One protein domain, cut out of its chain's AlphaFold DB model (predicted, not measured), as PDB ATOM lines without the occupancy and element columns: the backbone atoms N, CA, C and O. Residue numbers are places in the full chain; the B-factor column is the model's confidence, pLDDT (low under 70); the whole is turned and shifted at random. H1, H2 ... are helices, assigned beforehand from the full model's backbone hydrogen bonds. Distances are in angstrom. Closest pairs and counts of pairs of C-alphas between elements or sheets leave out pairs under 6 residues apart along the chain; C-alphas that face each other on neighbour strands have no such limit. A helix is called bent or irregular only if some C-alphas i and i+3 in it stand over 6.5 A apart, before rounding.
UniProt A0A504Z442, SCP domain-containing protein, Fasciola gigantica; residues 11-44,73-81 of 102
ATOM      1  N   LEU A  11     -11.383  -0.498 -27.734       89.69
ATOM      2  CA  LEU A  11     -10.537  -0.163 -26.589       89.69
ATOM      3  C   LEU A  11      -9.465   0.875 -26.952       89.69
ATOM      4  O   LEU A  11      -9.325   1.876 -26.256       89.69
ATOM      5  N   GLU A  12      -8.743   0.669 -28.052       90.75
ATOM      6  CA  GLU A  12      -7.700   1.601 -28.497       90.75
ATOM      7  C   GLU A  12      -8.273   2.985 -28.830       90.75
ATOM      8  O   GLU A  12      -7.671   4.003 -28.487       90.75
ATOM      9  N   VAL A  13      -9.467   3.037 -29.431       93.19
ATOM     10  CA  VAL A  13     -10.147   4.305 -29.736       93.19
ATOM     11  C   VAL A  13     -10.556   5.041 -28.464       93.19
ATOM     12  O   VAL A  13     -10.234   6.220 -28.316       93.19
ATOM     13  N   VAL A  14     -11.221   4.367 -27.518       93.50
ATOM     14  CA  VAL A  14     -11.633   5.028 -26.267       93.50
ATOM     15  C   VAL A  14     -10.425   5.448 -25.436       93.50
ATOM     16  O   VAL A  14     -10.454   6.506 -24.818       93.50
ATOM     17  N   GLN A  15      -9.325   4.691 -25.471       90.88
ATOM     18  CA  GLN A  15      -8.063   5.103 -24.857       90.88
ATOM     19  C   GLN A  15      -7.492   6.356 -25.523       90.88
ATOM     20  O   GLN A  15      -6.999   7.242 -24.829       90.88
ATOM     21  N   GLN A  16      -7.542   6.449 -26.854       92.38
ATOM     22  CA  GLN A  16      -7.066   7.624 -27.575       92.38
ATOM     23  C   GLN A  16      -7.872   8.876 -27.219       92.38
ATOM     24  O   GLN A  16      -7.271   9.908 -26.936       92.38
ATOM     25  N   TRP A  17      -9.199   8.771 -27.159       95.25
ATOM     26  CA  TRP A  17     -10.074   9.854 -26.705       95.25
ATOM     27  C   TRP A  17      -9.822  10.230 -25.239       95.25
ATOM     28  O   TRP A  17      -9.695  11.403 -24.908       95.25
ATOM     29  N   TYR A  18      -9.661   9.241 -24.356       93.81
ATOM     30  CA  TYR A  18      -9.435   9.490 -22.932       93.81
ATOM     31  C   TYR A  18      -8.083  10.163 -22.645       93.81
ATOM     32  O   TYR A  18      -7.956  10.872 -21.652       93.81
ATOM     33  N   LYS A  19      -7.066   9.991 -23.506       92.19
ATOM     34  CA  LYS A  19      -5.734  10.612 -23.336       92.19
ATOM     35  C   LYS A  19      -5.771  12.141 -23.274       92.19
ATOM     36  O   LYS A  19      -4.841  12.716 -22.705       92.19
ATOM     37  N   GLU A  20      -6.820  12.792 -23.777       93.69
ATOM     38  CA  GLU A  20      -7.000  14.242 -23.629       93.69
ATOM     39  C   GLU A  20      -7.065  14.690 -22.161       93.69
ATOM     40  O   GLU A  20      -6.736  15.839 -21.872       93.69
ATOM     41  N   ILE A  21      -7.379  13.788 -21.218       92.06
ATOM     42  CA  ILE A  21      -7.334  14.058 -19.771       92.06
ATOM     43  C   ILE A  21      -6.007  14.683 -19.320       92.06
ATOM     44  O   ILE A  21      -5.983  15.478 -18.389       92.06
ATOM     45  N   LYS A  22      -4.896  14.366 -20.002       89.06
ATOM     46  CA  LYS A  22      -3.557  14.908 -19.711       89.06
ATOM     47  C   LYS A  22      -3.443  16.412 -19.963       89.06
ATOM     48  O   LYS A  22      -2.532  17.054 -19.449       89.06
ATOM     49  N   HIS A  23      -4.321  16.951 -20.800       90.62
ATOM     50  CA  HIS A  23      -4.360  18.358 -21.187       90.62
ATOM     51  C   HIS A  23      -5.613  19.066 -20.660       90.62
ATOM     52  O   HIS A  23      -5.648  20.297 -20.646       90.62
ATOM     53  N   PHE A  24      -6.609  18.296 -20.216       92.25
ATOM     54  CA  PHE A  24      -7.861  18.804 -19.688       92.25
ATOM     55  C   PHE A  24      -7.686  19.403 -18.289       92.25
ATOM     56  O   PHE A  24      -7.192  18.757 -17.365       92.25
ATOM     57  N   ARG A  25      -8.147  20.640 -18.116       93.31
ATOM     58  CA  ARG A  25      -8.160  21.335 -16.822       93.31
ATOM     59  C   ARG A  25      -9.517  21.175 -16.143       93.31
ATOM     60  O   ARG A  25     -10.521  21.679 -16.638       93.31
ATOM     61  N   PHE A  26      -9.561  20.452 -15.026       92.81
ATOM     62  CA  PHE A  26     -10.791  20.276 -14.249       92.81
ATOM     63  C   PHE A  26     -11.227  21.587 -13.586       92.81
ATOM     64  O   PHE A  26     -10.391  22.395 -13.193       92.81
ATOM     65  N   GLY A  27     -12.540  21.781 -13.440       92.31
ATOM     66  CA  GLY A  27     -13.109  22.999 -12.856       92.31
ATOM     67  C   GLY A  27     -13.156  24.203 -13.805       92.31
ATOM     68  O   GLY A  27     -13.682  25.243 -13.424       92.31
ATOM     69  N   GLU A  28     -12.650  24.065 -15.032       93.31
ATOM     70  CA  GLU A  28     -12.777  25.067 -16.090       93.31
ATOM     71  C   GLU A  28     -13.909  24.708 -17.067       93.31
ATOM     72  O   GLU A  28     -14.311  23.549 -17.197       93.31
ATOM     73  N   GLU A  29     -14.412  25.721 -17.774       93.88
ATOM     74  CA  GLU A  29     -15.386  25.556 -18.855       93.88
ATOM     75  C   GLU A  29     -14.759  24.941 -20.122       93.88
ATOM     76  O   GLU A  29     -13.608  24.499 -20.139       93.88
ATOM     77  N   LYS A  30     -15.541  24.879 -21.207       91.69
ATOM     78  CA  LYS A  30     -15.166  24.271 -22.490       91.69
ATOM     79  C   LYS A  30     -13.764  24.665 -22.980       91.69
ATOM     80  O   LYS A  30     -13.469  25.831 -23.233       91.69
ATOM     81  N   GLN A  31     -12.933  23.654 -23.239       91.81
ATOM     82  CA  GLN A  31     -11.559  23.806 -23.728       91.81
ATOM     83  C   GLN A  31     -11.474  23.483 -25.221       91.81
ATOM     84  O   GLN A  31     -11.931  22.436 -25.665       91.81
ATOM     85  N   LYS A  32     -10.853  24.368 -26.012       88.94
ATOM     86  CA  LYS A  32     -10.791  24.227 -27.484       88.94
ATOM     87  C   LYS A  32     -10.121  22.931 -27.964       88.94
ATOM     88  O   LYS A  32     -10.452  22.453 -29.044       88.94
ATOM     89  N   ASN A  33      -9.202  22.381 -27.170       88.75
ATOM     90  CA  ASN A  33      -8.354  21.245 -27.545       88.75
ATOM     91  C   ASN A  33      -8.738  19.932 -26.841       88.75
ATOM     92  O   ASN A  33      -7.959  18.987 -26.889       88.75
ATOM     93  N   CYS A  34      -9.879  19.888 -26.148       91.25
ATOM     94  CA  CYS A  34     -10.366  18.680 -25.485       91.25
ATOM     95  C   CYS A  34     -11.867  18.567 -25.732       91.25
ATOM     96  O   CYS A  34     -12.653  19.283 -25.104       91.25
ATOM     97  N   ASN A  35     -12.270  17.708 -26.664       91.94
ATOM     98  CA  ASN A  35     -13.682  17.536 -27.007       91.94
ATOM     99  C   ASN A  35     -14.165  16.131 -26.655       91.94
ATOM    100  O   ASN A  35     -15.281  15.959 -26.168       91.94
ATOM    101  N   GLU A  36     -13.341  15.122 -26.869       95.38
ATOM    102  CA  GLU A  36     -13.724  13.730 -26.753       95.38
ATOM    103  C   GLU A  36     -13.751  13.284 -25.287       95.38
ATOM    104  O   GLU A  36     -14.766  12.746 -24.837       95.38
ATOM    105  N   PHE A  37     -12.700  13.571 -24.511       95.75
ATOM    106  CA  PHE A  37     -12.631  13.198 -23.092       95.75
ATOM    107  C   PHE A  37     -13.809  13.713 -22.249       95.75
ATOM    108  O   PHE A  37     -14.470  12.887 -21.611       95.75
ATOM    109  N   PRO A  38     -14.135  15.024 -22.229       96.38
ATOM    110  CA  PRO A  38     -15.230  15.514 -21.393       96.38
ATOM    111  C   PRO A  38     -16.584  14.912 -21.788       96.38
ATOM    112  O   PRO A  38     -17.414  14.675 -20.913       96.38
ATOM    113  N   GLN A  39     -16.799  14.577 -23.065       97.38
ATOM    114  CA  GLN A  39     -18.012  13.882 -23.499       97.38
ATOM    115  C   GLN A  39     -18.059  12.435 -22.989       97.38
ATOM    116  O   GLN A  39     -19.135  11.969 -22.604       97.38
ATOM    117  N   MET A  40     -16.926  11.723 -22.968       96.06
ATOM    118  CA  MET A  40     -16.870  10.333 -22.497       96.06
ATOM    119  C   MET A  40     -17.312  10.186 -21.042       96.06
ATOM    120  O   MET A  40     -17.969   9.204 -20.701       96.06
ATOM    121  N   ILE A  41     -16.949  11.146 -20.190       95.38
ATOM    122  CA  ILE A  41     -17.226  11.100 -18.747       95.38
ATOM    123  C   ILE A  41     -18.364  12.029 -18.318       95.38
ATOM    124  O   ILE A  41     -18.578  12.228 -17.123       95.38
ATOM    125  N   TRP A  42     -19.094  12.600 -19.278       97.69
ATOM    126  CA  TRP A  42     -20.133  13.585 -19.009       97.69
ATOM    127  C   TRP A  42     -21.243  12.996 -18.133       97.69
ATOM    128  O   TRP A  42     -22.053  12.191 -18.604       97.69
ATOM    129  N   LYS A  43     -21.321  13.443 -16.873       96.94
ATOM    130  CA  LYS A  43     -22.244  12.931 -15.848       96.94
ATOM    131  C   LYS A  43     -23.697  12.917 -16.299       96.94
ATOM    132  O   LYS A  43     -24.432  12.058 -15.834       96.94
ATOM    133  N   GLY A  44     -24.142  13.849 -17.141       97.38
ATOM    134  CA  GLY A  44     -25.515  13.940 -17.651       97.38
ATOM    135  C   GLY A  44     -25.844  12.989 -18.808       97.38
ATOM    136  O   GLY A  44     -27.014  12.733 -19.061       97.38
ATOM    137  N   VAL A  73     -21.850  20.719 -23.213       95.94
ATOM    138  CA  VAL A  73     -22.704  21.903 -23.175       95.94
ATOM    139  C   VAL A  73     -21.991  22.972 -22.353       95.94
ATOM    140  O   VAL A  73     -21.531  22.710 -21.242       95.94
ATOM    141  N   GLU A  74     -21.865  24.165 -22.925       94.88
ATOM    142  CA  GLU A  74     -21.246  25.316 -22.266       94.88
ATOM    143  C   GLU A  74     -22.007  25.684 -20.984       94.88
ATOM    144  O   GLU A  74     -23.238  25.643 -20.959       94.88
ATOM    145  N   GLY A  75     -21.275  25.980 -19.908       95.69
ATOM    146  CA  GLY A  75     -21.824  26.208 -18.570       95.69
ATOM    147  C   GLY A  75     -22.111  24.929 -17.774       95.69
ATOM    148  O   GLY A  75     -22.518  25.013 -16.619       95.69
ATOM    149  N   GLY A  76     -21.933  23.743 -18.369       96.31
ATOM    150  CA  GLY A  76     -22.215  22.458 -17.722       96.31
ATOM    151  C   GLY A  76     -20.982  21.695 -17.234       96.31
ATOM    152  O   GLY A  76     -21.136  20.632 -16.631       96.31
ATOM    153  N   TYR A  77     -19.764  22.168 -17.512       96.25
ATOM    154  CA  TYR A  77     -18.544  21.371 -17.336       96.25
ATOM    155  C   TYR A  77     -18.234  21.074 -15.872       96.25
ATOM    156  O   TYR A  77     -17.939  19.933 -15.529       96.25
ATOM    157  N   THR A  78     -18.352  22.069 -14.998       93.75
ATOM    158  CA  THR A  78     -18.050  21.919 -13.565       93.75
ATOM    159  C   THR A  78     -18.961  20.907 -12.861       93.75
ATOM    160  O   THR A  78     -18.521  20.214 -11.947       93.75
ATOM    161  N   GLU A  79     -20.209  20.763 -13.312       95.88
ATOM    162  CA  GLU A  79     -21.156  19.776 -12.782       95.88
ATOM    163  C   GLU A  79     -20.998  18.389 -13.429       95.88
ATOM    164  O   GLU A  79     -21.236  17.361 -12.783       95.88
ATOM    165  N   ASN A  80     -20.629  18.350 -14.713       97.50
ATOM    166  CA  ASN A  80     -20.669  17.124 -15.508       97.50
ATOM    167  C   ASN A  80     -19.314  16.453 -15.723       97.50
ATOM    168  O   ASN A  80     -19.293  15.288 -16.116       97.50
ATOM    169  N   VAL A  81     -18.208  17.140 -15.453       96.31
ATOM    170  CA  VAL A  81     -16.851  16.600 -15.543       96.31
ATOM    171  C   VAL A  81     -16.244  16.590 -14.138       96.31
ATOM    172  O   VAL A  81     -15.632  17.577 -13.723       96.31
TER     173      VAL A  81
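AT A GLANCE: This is residues 11 to 44 and 73 to 81 of the 102 residues of the protein "SCP domain-containing protein" of Fasciola gigantica (UniProt A0A504Z442). Starting from the first printed residue, you meet one longer helix, H1, which makes one end of the long axis; the very short helix H2 packs on residues 17 to 21 of H1. The unnamed loop of residues 23 to 35 runs out from H1 and folds back to H2, and the short helix H3 sits toward the other end, away from H1. The printed part has 43 residues with three named helices, in the order H1, H2, H3, and no named strand. The class is all helix, though only 21 of the 43 residues are in named elements. The whole is compact, with a radius of gyration of the C-alphas of 10.0 A, and spans 30 by 20 by 13 A.

HOW THE PARTS SIT: Look first at H1, residues 11 to 22, and H2, residues 36 to 40: they touch, with residues 17 to 21 alone on the side of H1, and their closest C-alphas are those of Tyr 18 and Phe 37, 4.9 A apart. Go on to H3, residues 77 to 80: it is close to H2 but not clearly touching, the closest C-alphas being those of Pro 38 and Tyr 77 at 7.9 A. H1 and H3 are apart. In H2 the O i to N i+4 pair is within hydrogen-bond range, in H1 5 of 8 are, and H3 is too short for such a pair.

IN THESE COORDINATES: Find C-alpha 11 at (-10.537, -0.163, -26.589); from there H1 runs 18.0 A to C-alpha 22 at (-3.557, 14.908, -19.711). It is neither bent nor irregular, but only just: C-alphas 17 and 20 are 6.2 A apart. H2 measures 6.3 A, and H3 runs 5.1 A to C-alpha 80 at (-20.669, 17.124, -15.508).

THE WHOLE: The C-alphas farthest apart are those of Glu 12 and Gly 75, 30.1 A. The link from H1 to H2 is long, with 13 residues. Residues 45 to 72 are not printed, and C-alphas 44 and 73 are 10.1 A apart across this cut, which falls in the link from H2 to H3. The model's mean pLDDT over the printed part is 93.7, and no printed residue is under 70.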